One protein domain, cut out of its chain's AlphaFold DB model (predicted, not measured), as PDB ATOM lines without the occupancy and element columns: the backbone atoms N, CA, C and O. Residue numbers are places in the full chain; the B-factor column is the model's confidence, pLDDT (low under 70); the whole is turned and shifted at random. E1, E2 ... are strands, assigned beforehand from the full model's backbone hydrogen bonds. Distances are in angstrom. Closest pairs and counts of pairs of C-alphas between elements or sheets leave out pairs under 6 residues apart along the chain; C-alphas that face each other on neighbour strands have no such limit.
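This is residues 388 to 460 of the 461 residues of the protein "(rape) hypothetical protein" of Brassica napus (UniProt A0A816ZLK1). A twisted and curled sheet of four strands, the long E3, E2 and E1 and the short E4, is partly covered by a two-stranded hairpin, E5 and E6, which lies over its inner strands E1 and E2. Together they form a small, uneven sandwich, two sheets face to face, with the strands of both running nearly along the longest axis. The printed part has 73 residues, with no named helix and six named strands, E1 to E6 in order; the class is all strand. The large sheet has the order E3, E2, E1, E4 and the small one E5, E6, both antiparallel. The whole is only just compact, close to loose, with a radius of gyration of the C-alphas of 13.1 A, and spans 37 by 23 by 17 A.

In the large sheet, E1, residues 388 to 396, and E2, residues 399 to 409, are the inner strands and form a hairpin, with N 392 and O 404 2.8 A apart. E3, residues 412 to 420, is an edge strand and forms a hairpin with E2, with N 414 and O 407 2.8 A apart. The strands E1, E2 and E3 form a meander, each strand the antiparallel neighbour of the one before. E4, residues 427 to 431, is the other edge strand and the antiparallel neighbour of E1, with N 391 and O 430 2.9 A apart; E1 to E4 form a Greek key, a meander of three whose first strand is the neighbour of the fourth. This sheet is twisted, with C-alphas up to 4.7 A off its best plane. E5, residues 437 to 445, and E6, residues 450 to 458, form the hairpin of the other sheet, with N 454 and O 442 2.7 A apart. The best planes of the parts that face each other stand 34 degrees apart, 10.5 A centre to centre. The closest C-alphas of E2 and E6 are those of Gly 399 and Thr 451, 4.0 A apart. E1 and E6 are near each other, with 7 pairs of C-alphas within 10 A. E3 is apart from E5 and E6.

E1 begins at C-alpha 388, (39.191, 8.356, 23.038). E2, the longest strand, measures 30.7 A from first to last C-alpha, E3 25.2 A and E5 24.1 A. E6 ends at C-alpha 458, (44.967, 9.212, 33.713).

The C-alphas farthest apart, of Asn 410 and Asp 447, are 39.3 A apart. The printed part has no cut and no long link. The model's pLDDT is under 70 at residues 410 to 411, 424, 447 to 448 and 460.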
ATOM      1  N   VAL A 388      40.497   7.675  23.037       89.62
ATOM      2  CA  VAL A 388      39.191   8.356  23.038       89.62
ATOM      3  C   VAL A 388      39.427   9.863  23.148       89.62
ATOM      4  O   VAL A 388      40.214  10.301  23.977       89.62
ATOM      5  N   LYS A 389      38.765  10.662  22.310       91.31
ATOM      6  CA  LYS A 389      38.862  12.134  22.307       91.31
ATOM      7  C   LYS A 389      37.700  12.808  22.998       91.31
ATOM      8  O   LYS A 389      37.851  13.873  23.595       91.31
ATOM      9  N   LYS A 390      36.527  12.210  22.863       93.31
ATOM     10  CA  LYS A 390      35.297  12.778  23.377       93.31
ATOM     11  C   LYS A 390      34.347  11.667  23.760       93.31
ATOM     12  O   LYS A 390      34.185  10.704  23.017       93.31
ATOM     13  N   ILE A 391      33.696  11.844  24.897       93.31
ATOM     14  CA  ILE A 391      32.600  10.998  25.346       93.31
ATOM     15  C   ILE A 391      31.368  11.880  25.451       93.31
ATOM     16  O   ILE A 391      31.420  12.905  26.124       93.31
ATOM     17  N   SER A 392      30.278  11.476  24.814       91.75
ATOM     18  CA  SER A 392      28.973  12.117  24.958       91.75
ATOM     19  C   SER A 392      28.030  11.152  25.663       91.75
ATOM     20  O   SER A 392      27.837  10.027  25.195       91.75
ATOM     21  N   VAL A 393      27.441  11.586  26.777       91.00
ATOM     22  CA  VAL A 393      26.490  10.782  27.557       91.00
ATOM     23  C   VAL A 393      25.192  11.558  27.725       91.00
ATOM     24  O   VAL A 393      25.181  12.645  28.299       91.00
ATOM     25  N   GLY A 394      24.089  10.996  27.231       87.94
ATOM     26  CA  GLY A 394      22.748  11.537  27.439       87.94
ATOM     27  C   GLY A 394      22.030  10.819  28.572       87.94
ATOM     28  O   GLY A 394      21.955   9.589  28.570       87.94
ATOM     29  N   GLN A 395      21.469  11.573  29.517       85.25
ATOM     30  CA  GLN A 395      20.638  11.028  30.594       85.25
ATOM     31  C   GLN A 395      19.146  11.269  30.337       85.25
ATOM     32  O   GLN A 395      18.747  12.280  29.766       85.25
ATOM     33  N   SER A 396      18.325  10.327  30.786       81.88
ATOM     34  CA  SER A 396      16.863  10.396  30.817       81.88
ATOM     35  C   SER A 396      16.353  10.161  32.237       81.88
ATOM     36  O   SER A 396      17.116   9.759  33.117       81.88
ATOM     37  N   ASP A 397      15.044  10.307  32.436       79.38
ATOM     38  CA  ASP A 397      14.375  10.062  33.720       79.38
ATOM     39  C   ASP A 397      14.577   8.630  34.261       79.38
ATOM     40  O   ASP A 397      14.386   8.381  35.451       79.38
ATOM     41  N   THR A 398      14.967   7.679  33.405       74.06
ATOM     42  CA  THR A 398      15.150   6.260  33.752       74.06
ATOM     43  C   THR A 398      16.611   5.807  33.821       74.06
ATOM     44  O   THR A 398      16.866   4.668  34.215       74.06
ATOM     45  N   GLY A 399      17.572   6.662  33.454       83.19
ATOM     46  CA  GLY A 399      19.000   6.329  33.413       83.19
ATOM     47  C   GLY A 399      19.713   6.858  32.167       83.19
ATOM     48  O   GLY A 399      19.241   7.786  31.505       83.19
ATOM     49  N   VAL A 400      20.858   6.262  31.836       85.25
ATOM     50  CA  VAL A 400      21.652   6.606  30.649       85.25
ATOM     51  C   VAL A 400      20.891   6.188  29.392       85.25
ATOM     52  O   VAL A 400      20.616   5.011  29.179       85.25
ATOM     53  N   ALA A 401      20.537   7.169  28.565       85.25
ATOM     54  CA  ALA A 401      19.701   6.988  27.385       85.25
ATOM     55  C   ALA A 401      20.507   6.773  26.103       85.25
ATOM     56  O   ALA A 401      20.079   6.016  25.228       85.25
ATOM     57  N   PHE A 402      21.674   7.415  25.992       88.25
ATOM     58  CA  PHE A 402      22.643   7.104  24.950       88.25
ATOM     59  C   PHE A 402      24.076   7.371  25.400       88.25
ATOM     60  O   PHE A 402      24.332   8.212  26.267       88.25
ATOM     61  N   VAL A 403      25.006   6.688  24.743       90.69
ATOM     62  CA  VAL A 403      26.439   6.972  24.797       90.69
ATOM     63  C   VAL A 403      26.996   7.070  23.383       90.69
ATOM     64  O   VAL A 403      26.517   6.411  22.459       90.69
ATOM     65  N   LYS A 404      28.003   7.918  23.206       93.25
ATOM     66  CA  LYS A 404      28.764   8.042  21.964       93.25
ATOM     67  C   LYS A 404      30.211   8.356  22.311       93.25
ATOM     68  O   LYS A 404      30.474   9.160  23.204       93.25
ATOM     69  N   PHE A 405      31.134   7.770  21.567       92.69
ATOM     70  CA  PHE A 405      32.560   8.013  21.714       92.69
ATOM     71  C   PHE A 405      33.113   8.527  20.388       92.69
ATOM     72  O   PHE A 405      32.900   7.910  19.351       92.69
ATOM     73  N   ASP A 406      33.823   9.651  20.404       92.75
ATOM     74  CA  ASP A 406      34.680  10.024  19.281       92.75
ATOM     75  C   ASP A 406      36.115   9.638  19.635       92.75
ATOM     76  O   ASP A 406      36.616   9.920  20.727       92.75
ATOM     77  N   TYR A 407      36.773   8.977  18.700       91.31
ATOM     78  CA  TYR A 407      38.065   8.342  18.871       91.31
ATOM     79  C   TYR A 407      39.162   9.090  18.117       91.31
ATOM     80  O   TYR A 407      38.914  10.015  17.342       91.31
ATOM     81  N   SER A 408      40.401   8.650  18.308       85.12
ATOM     82  CA  SER A 408      41.517   9.028  17.454       85.12
ATOM     83  C   SER A 408      42.302   7.814  16.985       85.12
ATOM     84  O   SER A 408      42.467   6.842  17.719       85.12
ATOM     85  N   ASN A 409      42.783   7.884  15.748       78.50
ATOM     86  CA  ASN A 409      43.687   6.904  15.163       78.50
ATOM     87  C   ASN A 409      44.741   7.661  14.344       78.50
ATOM     88  O   ASN A 409      44.389   8.441  13.458       78.50
ATOM     89  N   ASN A 410      46.026   7.508  14.666       69.50
ATOM     90  CA  ASN A 410      47.128   8.290  14.085       69.50
ATOM     91  C   ASN A 410      46.890   9.818  14.125       69.50
ATOM     92  O   ASN A 410      47.175  10.524  13.158       69.50
ATOM     93  N   LYS A 411      46.340  10.329  15.239       67.88
ATOM     94  CA  LYS A 411      45.924  11.737  15.442       67.88
ATOM     95  C   LYS A 411      44.765  12.232  14.560       67.88
ATOM     96  O   LYS A 411      44.368  13.388  14.687       67.88
ATOM     97  N   ALA A 412      44.185  11.391  13.703       74.56
ATOM     98  CA  ALA A 412      42.947  11.712  13.000       74.56
ATOM     99  C   ALA A 412      41.741  11.404  13.897       74.56
ATOM    100  O   ALA A 412      41.686  10.334  14.503       74.56
ATOM    101  N   VAL A 413      40.784  12.331  13.971       86.19
ATOM    102  CA  VAL A 413      39.535  12.137  14.721       86.19
ATOM    103  C   VAL A 413      38.626  11.179  13.951       86.19
ATOM    104  O   VAL A 413      38.355  11.393  12.768       86.19
ATOM    105  N   VAL A 414      38.145  10.138  14.627       89.06
ATOM    106  CA  VAL A 414      37.182   9.165  14.102       89.06
ATOM    107  C   VAL A 414      35.888   9.299  14.893       89.06
ATOM    108  O   VAL A 414      35.868   9.093  16.099       89.06
ATOM    109  N   ILE A 415      34.803   9.659  14.217       92.31
ATOM    110  CA  ILE A 415      33.495   9.845  14.847       92.31
ATOM    111  C   ILE A 415      32.842   8.478  15.066       92.31
ATOM    112  O   ILE A 415      32.622   7.758  14.091       92.31
ATOM    113  N   GLY A 416      32.539   8.126  16.317       85.69
ATOM    114  CA  GLY A 416      31.872   6.863  16.640       85.69
ATOM    115  C   GLY A 416      30.357   6.922  16.465       85.69
ATOM    116  O   GLY A 416      29.758   7.994  16.291       85.69
ATOM    117  N   ALA A 417      29.736   5.744  16.490       86.25
ATOM    118  CA  ALA A 417      28.291   5.608  16.393       86.25
ATOM    119  C   ALA A 417      27.608   6.010  17.710       86.25
ATOM    120  O   ALA A 417      28.195   5.969  18.789       86.25
ATOM    121  N   VAL A 418      26.351   6.439  17.607       88.50
ATOM    122  CA  VAL A 418      25.503   6.686  18.778       88.50
ATOM    123  C   VAL A 418      24.850   5.370  19.175       88.50
ATOM    124  O   VAL A 418      24.183   4.751  18.345       88.50
ATOM    125  N   HIS A 419      24.980   4.997  20.445       87.31
ATOM    126  CA  HIS A 419      24.374   3.791  21.004       87.31
ATOM    127  C   HIS A 419      23.295   4.169  22.008       87.31
ATOM    128  O   HIS A 419      23.583   4.798  23.025       87.31
ATOM    129  N   GLY A 420      22.051   3.794  21.716       81.94
ATOM    130  CA  GLY A 420      20.868   4.222  22.464       81.94
ATOM    131  C   GLY A 420      20.070   5.292  21.720       81.94
ATOM    132  O   GLY A 420      20.211   5.461  20.507       81.94
ATOM    133  N   ASN A 421      19.201   6.005  22.432       80.12
ATOM    134  CA  ASN A 421      18.338   7.017  21.833       80.12
ATOM    135  C   ASN A 421      18.801   8.429  22.209       80.12
ATOM    136  O   ASN A 421      18.719   8.816  23.368       80.12
ATOM    137  N   ALA A 422      19.258   9.203  21.224       77.56
ATOM    138  CA  ALA A 422      19.689  10.591  21.411       77.56
ATOM    139  C   ALA A 422      18.595  11.633  21.105       77.56
ATOM    140  O   ALA A 422      18.840  12.837  21.200       77.56
ATOM    141  N   THR A 423      17.384  11.220  20.712       72.50
ATOM    142  CA  THR A 423      16.325  12.179  20.368       72.50
ATOM    143  C   THR A 423      15.794  12.886  21.612       72.50
ATOM    144  O   THR A 423      15.345  12.228  22.545       72.50
ATOM    145  N   HIS A 424      15.774  14.222  21.584       67.00
ATOM    146  CA  HIS A 424      15.211  15.083  22.636       67.00
ATOM    147  C   HIS A 424      15.884  14.979  24.018       67.00
ATOM    148  O   HIS A 424      15.272  15.346  25.018       67.00
ATOM    149  N   ILE A 425      17.143  14.536  24.074       73.44
ATOM    150  CA  ILE A 425      17.909  14.393  25.318       73.44
ATOM    151  C   ILE A 425      19.060  15.402  25.352       73.44
ATOM    152  O   ILE A 425      19.828  15.523  24.397       73.44
ATOM    153  N   THR A 426      19.184  16.130  26.463       72.50
ATOM    154  CA  THR A 426      20.377  16.927  26.782       72.50
ATOM    155  C   THR A 426      21.510  16.003  27.216       72.50
ATOM    156  O   THR A 426      21.274  15.045  27.952       72.50
ATOM    157  N   TYR A 427      22.732  16.281  26.770       81.50
ATOM    158  CA  TYR A 427      23.890  15.431  27.031       81.50
ATOM    159  C   TYR A 427      25.094  16.244  27.494       81.50
ATOM    160  O   TYR A 427      25.230  17.419  27.145       81.50
ATOM    161  N   ASP A 428      25.966  15.577  28.244       83.31
ATOM    162  CA  ASP A 428      27.246  16.113  28.686       83.31
ATOM    163  C   ASP A 428      28.380  15.550  27.831       83.31
ATOM    164  O   ASP A 428      28.372  14.375  27.447       83.31
ATOM    165  N   ASP A 429      29.364  16.404  27.561       88.81
ATOM    166  CA  ASP A 429      30.568  16.058  26.823       88.81
ATOM    167  C   ASP A 429      31.784  16.051  27.752       88.81
ATOM    168  O   ASP A 429      32.107  17.054  28.391       88.81
ATOM    169  N   VAL A 430      32.508  14.934  27.768       88.19
ATOM    170  CA  VAL A 430      33.824  14.820  28.398       88.19
ATOM    171  C   VAL A 430      34.874  14.847  27.297       88.19
ATOM    172  O   VAL A 430      34.944  13.928  26.481       88.19
ATOM    173  N   LEU A 431      35.672  15.913  27.256       90.75
ATOM    174  CA  LEU A 431      36.817  16.033  26.353       90.75
ATOM    175  C   LEU A 431      38.062  15.445  27.018       90.75
ATOM    176  O   LEU A 431      38.290  15.663  28.207       90.75
ATOM    177  N   ILE A 432      38.846  14.705  26.239       87.38
ATOM    178  CA  ILE A 432      40.079  14.054  26.684       87.38
ATOM    179  C   ILE A 432      41.230  14.629  25.860       87.38
ATOM    180  O   ILE A 432      41.195  14.585  24.623       87.38
ATOM    181  N   ASP A 433      42.222  15.190  26.551       85.56
ATOM    182  CA  ASP A 433      43.406  15.790  25.937       85.56
ATOM    183  C   ASP A 433      44.262  14.747  25.199       85.56
ATOM    184  O   ASP A 433      44.105  13.536  25.360       85.56
ATOM    185  N   ASP A 434      45.168  15.212  24.334       79.62
ATOM    186  CA  ASP A 434      46.014  14.334  23.512       79.62
ATOM    187  C   ASP A 434      46.910  13.391  24.325       79.62
ATOM    188  O   ASP A 434      47.168  12.277  23.862       79.62
ATOM    189  N   ASP A 435      47.301  13.825  25.520       80.75
ATOM    190  CA  ASP A 435      48.209  13.117  26.423       80.75
ATOM    191  C   ASP A 435      47.470  12.382  27.567       80.75
ATOM    192  O   ASP A 435      48.075  11.598  28.297       80.75
ATOM    193  N   ASP A 436      46.151  12.575  27.693       85.44
ATOM    194  CA  ASP A 436      45.307  11.904  28.686       85.44
ATOM    195  C   ASP A 436      44.673  10.634  28.092       85.44
ATOM    196  O   ASP A 436      44.429  10.524  26.886       85.44
ATOM    197  N   TYR A 437      44.345   9.656  28.938       84.31
ATOM    198  CA  TYR A 437      43.578   8.477  28.520       84.31
ATOM    199  C   TYR A 437      42.652   7.973  29.628       84.31
ATOM    200  O   TYR A 437      42.859   8.234  30.811       84.31
ATOM    201  N   ILE A 438      41.610   7.231  29.250       83.62
ATOM    202  CA  ILE A 438      40.680   6.623  30.212       83.62
ATOM    203  C   ILE A 438      41.385   5.453  30.907       83.62
ATOM    204  O   ILE A 438      41.759   4.480  30.254       83.62
ATOM    205  N   GLU A 439      41.550   5.528  32.228       82.88
ATOM    206  CA  GLU A 439      42.143   4.446  33.026       82.88
ATOM    207  C   GLU A 439      41.098   3.487  33.600       82.88
ATOM    208  O   GLU A 439      41.386   2.304  33.784       82.88
ATOM    209  N   ALA A 440      39.885   3.977  33.870       78.94
ATOM    210  CA  ALA A 440      38.784   3.168  34.376       78.94
ATOM    211  C   ALA A 440      37.422   3.781  34.022       78.94
ATOM    212  O   ALA A 440      37.277   5.001  33.916       78.94
ATOM    213  N   VAL A 441      36.414   2.917  33.895       81.81
ATOM    214  CA  VAL A 441      35.002   3.296  33.782       81.81
ATOM    215  C   VAL A 441      34.244   2.597  34.899       81.81
ATOM    216  O   VAL A 441      34.325   1.379  35.043       81.81
ATOM    217  N   GLU A 442      33.521   3.371  35.696       81.88
ATOM    218  CA  GLU A 442      32.673   2.882  36.782       81.88
ATOM    219  C   GLU A 442      31.225   3.269  36.484       81.88
ATOM    220  O   GLU A 442      30.966   4.291  35.851       81.88
ATOM    221  N   GLY A 443      30.259   2.471  36.925       83.62
ATOM    222  CA  GLY A 443      28.854   2.773  36.686       83.62
ATOM    223  C   GLY A 443      27.924   2.058  37.647       83.62
ATOM    224  O   GLY A 443      28.300   1.084  38.300       83.62
ATOM    225  N   THR A 444      26.696   2.557  37.724       80.94
ATOM    226  CA  THR A 444      25.595   1.914  38.449       80.94
ATOM    227  C   THR A 444      24.547   1.436  37.456       80.94
ATOM    228  O   THR A 444      24.361   2.044  36.404       80.94
ATOM    229  N   TYR A 445      23.836   0.365  37.794       82.88
ATOM    230  CA  TYR A 445      22.754  -0.182  36.980       82.88
ATOM    231  C   TYR A 445      21.612  -0.680  37.871       82.88
ATOM    232  O   TYR A 445      21.804  -0.930  39.063       82.88
ATOM    233  N   ASN A 446      20.416  -0.773  37.299       75.69
ATOM    234  CA  ASN A 446      19.296  -1.536  37.846       75.69
ATOM    235  C   ASN A 446      19.023  -2.746  36.939       75.69
ATOM    236  O   ASN A 446      19.735  -2.946  35.958       75.69
ATOM    237  N   ASP A 447      17.984  -3.526  37.236       64.94
ATOM    238  CA  ASP A 447      17.671  -4.768  36.513       64.94
ATOM    239  C   ASP A 447      17.510  -4.603  34.988       64.94
ATOM    240  O   ASP A 447      17.586  -5.589  34.262       64.94
ATOM    241  N   ASN A 448      17.291  -3.379  34.491       67.75
ATOM    242  CA  ASN A 448      17.005  -3.123  33.080       67.75
ATOM    243  C   ASN A 448      17.930  -2.084  32.416       67.75
ATOM    244  O   ASN A 448      18.055  -2.101  31.192       67.75
ATOM    245  N   TYR A 449      18.565  -1.178  33.172       73.75
ATOM    246  CA  TYR A 449      19.254  -0.003  32.623       73.75
ATOM    247  C   TYR A 449      20.509   0.391  33.409       73.75
ATOM    248  O   TYR A 449      20.557   0.303  34.638       73.75
ATOM    249  N   ILE A 450      21.497   0.940  32.696       81.50
ATOM    250  CA  ILE A 450      22.612   1.684  33.295       81.50
ATOM    251  C   ILE A 450      22.066   3.025  33.796       81.50
ATOM    252  O   ILE A 450      21.440   3.770  33.045       81.50
ATOM    253  N   THR A 451      22.297   3.347  35.064       83.25
ATOM    254  CA  THR A 451      21.779   4.562  35.711       83.25
ATOM    255  C   THR A 451      22.829   5.659  35.843       83.25
ATOM    256  O   THR A 451      22.466   6.832  35.861       83.25
ATOM    257  N   SER A 452      24.120   5.316  35.886       85.06
ATOM    258  CA  SER A 452      25.207   6.301  35.864       85.06
ATOM    259  C   SER A 452      26.494   5.731  35.272       85.06
ATOM    260  O   SER A 452      26.721   4.523  35.312       85.06
ATOM    261  N   LEU A 453      27.335   6.624  34.744       86.50
ATOM    262  CA  LEU A 453      28.684   6.338  34.267       86.50
ATOM    263  C   LEU A 453      29.642   7.410  34.793       86.50
ATOM    264  O   LEU A 453      29.353   8.603  34.706       86.50
ATOM    265  N   THR A 454      30.784   6.976  35.310       87.12
ATOM    266  CA  THR A 454      31.889   7.817  35.770       87.12
ATOM    267  C   THR A 454      33.163   7.375  35.061       87.12
ATOM    268  O   THR A 454      33.543   6.206  35.121       87.12
ATOM    269  N   PHE A 455      33.843   8.317  34.409       86.25
ATOM    270  CA  PHE A 455      35.105   8.070  33.711       86.25
ATOM    271  C   PHE A 455      36.265   8.596  34.544       86.25
ATOM    272  O   PHE A 455      36.278   9.762  34.942       86.25
ATOM    273  N   ARG A 456      37.258   7.743  34.787       87.50
ATOM    274  CA  ARG A 456      38.506   8.134  35.435       87.50
ATOM    275  C   ARG A 456      39.579   8.292  34.367       87.50
ATOM    276  O   ARG A 456      39.810   7.371  33.585       87.50
ATOM    277  N   LEU A 457      40.199   9.466  34.329       83.56
ATOM    278  CA  LEU A 457      41.252   9.798  33.375       83.56
ATOM    279  C   LEU A 457      42.613   9.719  34.060       83.56
ATOM    280  O   LEU A 457      42.798  10.293  35.136       83.56
ATOM    281  N   HIS A 458      43.559   9.053  33.408       79.81
ATOM    282  CA  HIS A 458      44.967   9.212  33.713       79.81
ATOM    283  C   HIS A 458      45.435  10.543  33.131       79.81
ATOM    284  O   HIS A 458      45.274  10.767  31.932       79.81
ATOM    285  N   LYS A 459      46.000  11.399  33.984       78.31
ATOM    286  CA  LYS A 459      46.573  12.682  33.577       78.31
ATOM    287  C   LYS A 459      48.083  12.624  33.698       78.31
ATOM    288  O   LYS A 459      48.588  12.496  34.819       78.31
ATOM    289  N   GLU A 460      48.796  12.722  32.581       57.53
ATOM    290  CA  GLU A 460      50.242  12.941  32.634       57.53
ATOM    291  C   GLU A 460      50.487  14.373  33.149       57.53
ATOM    292  O   GLU A 460      49.930  15.344  32.642       57.53
TER     293      GLU A 460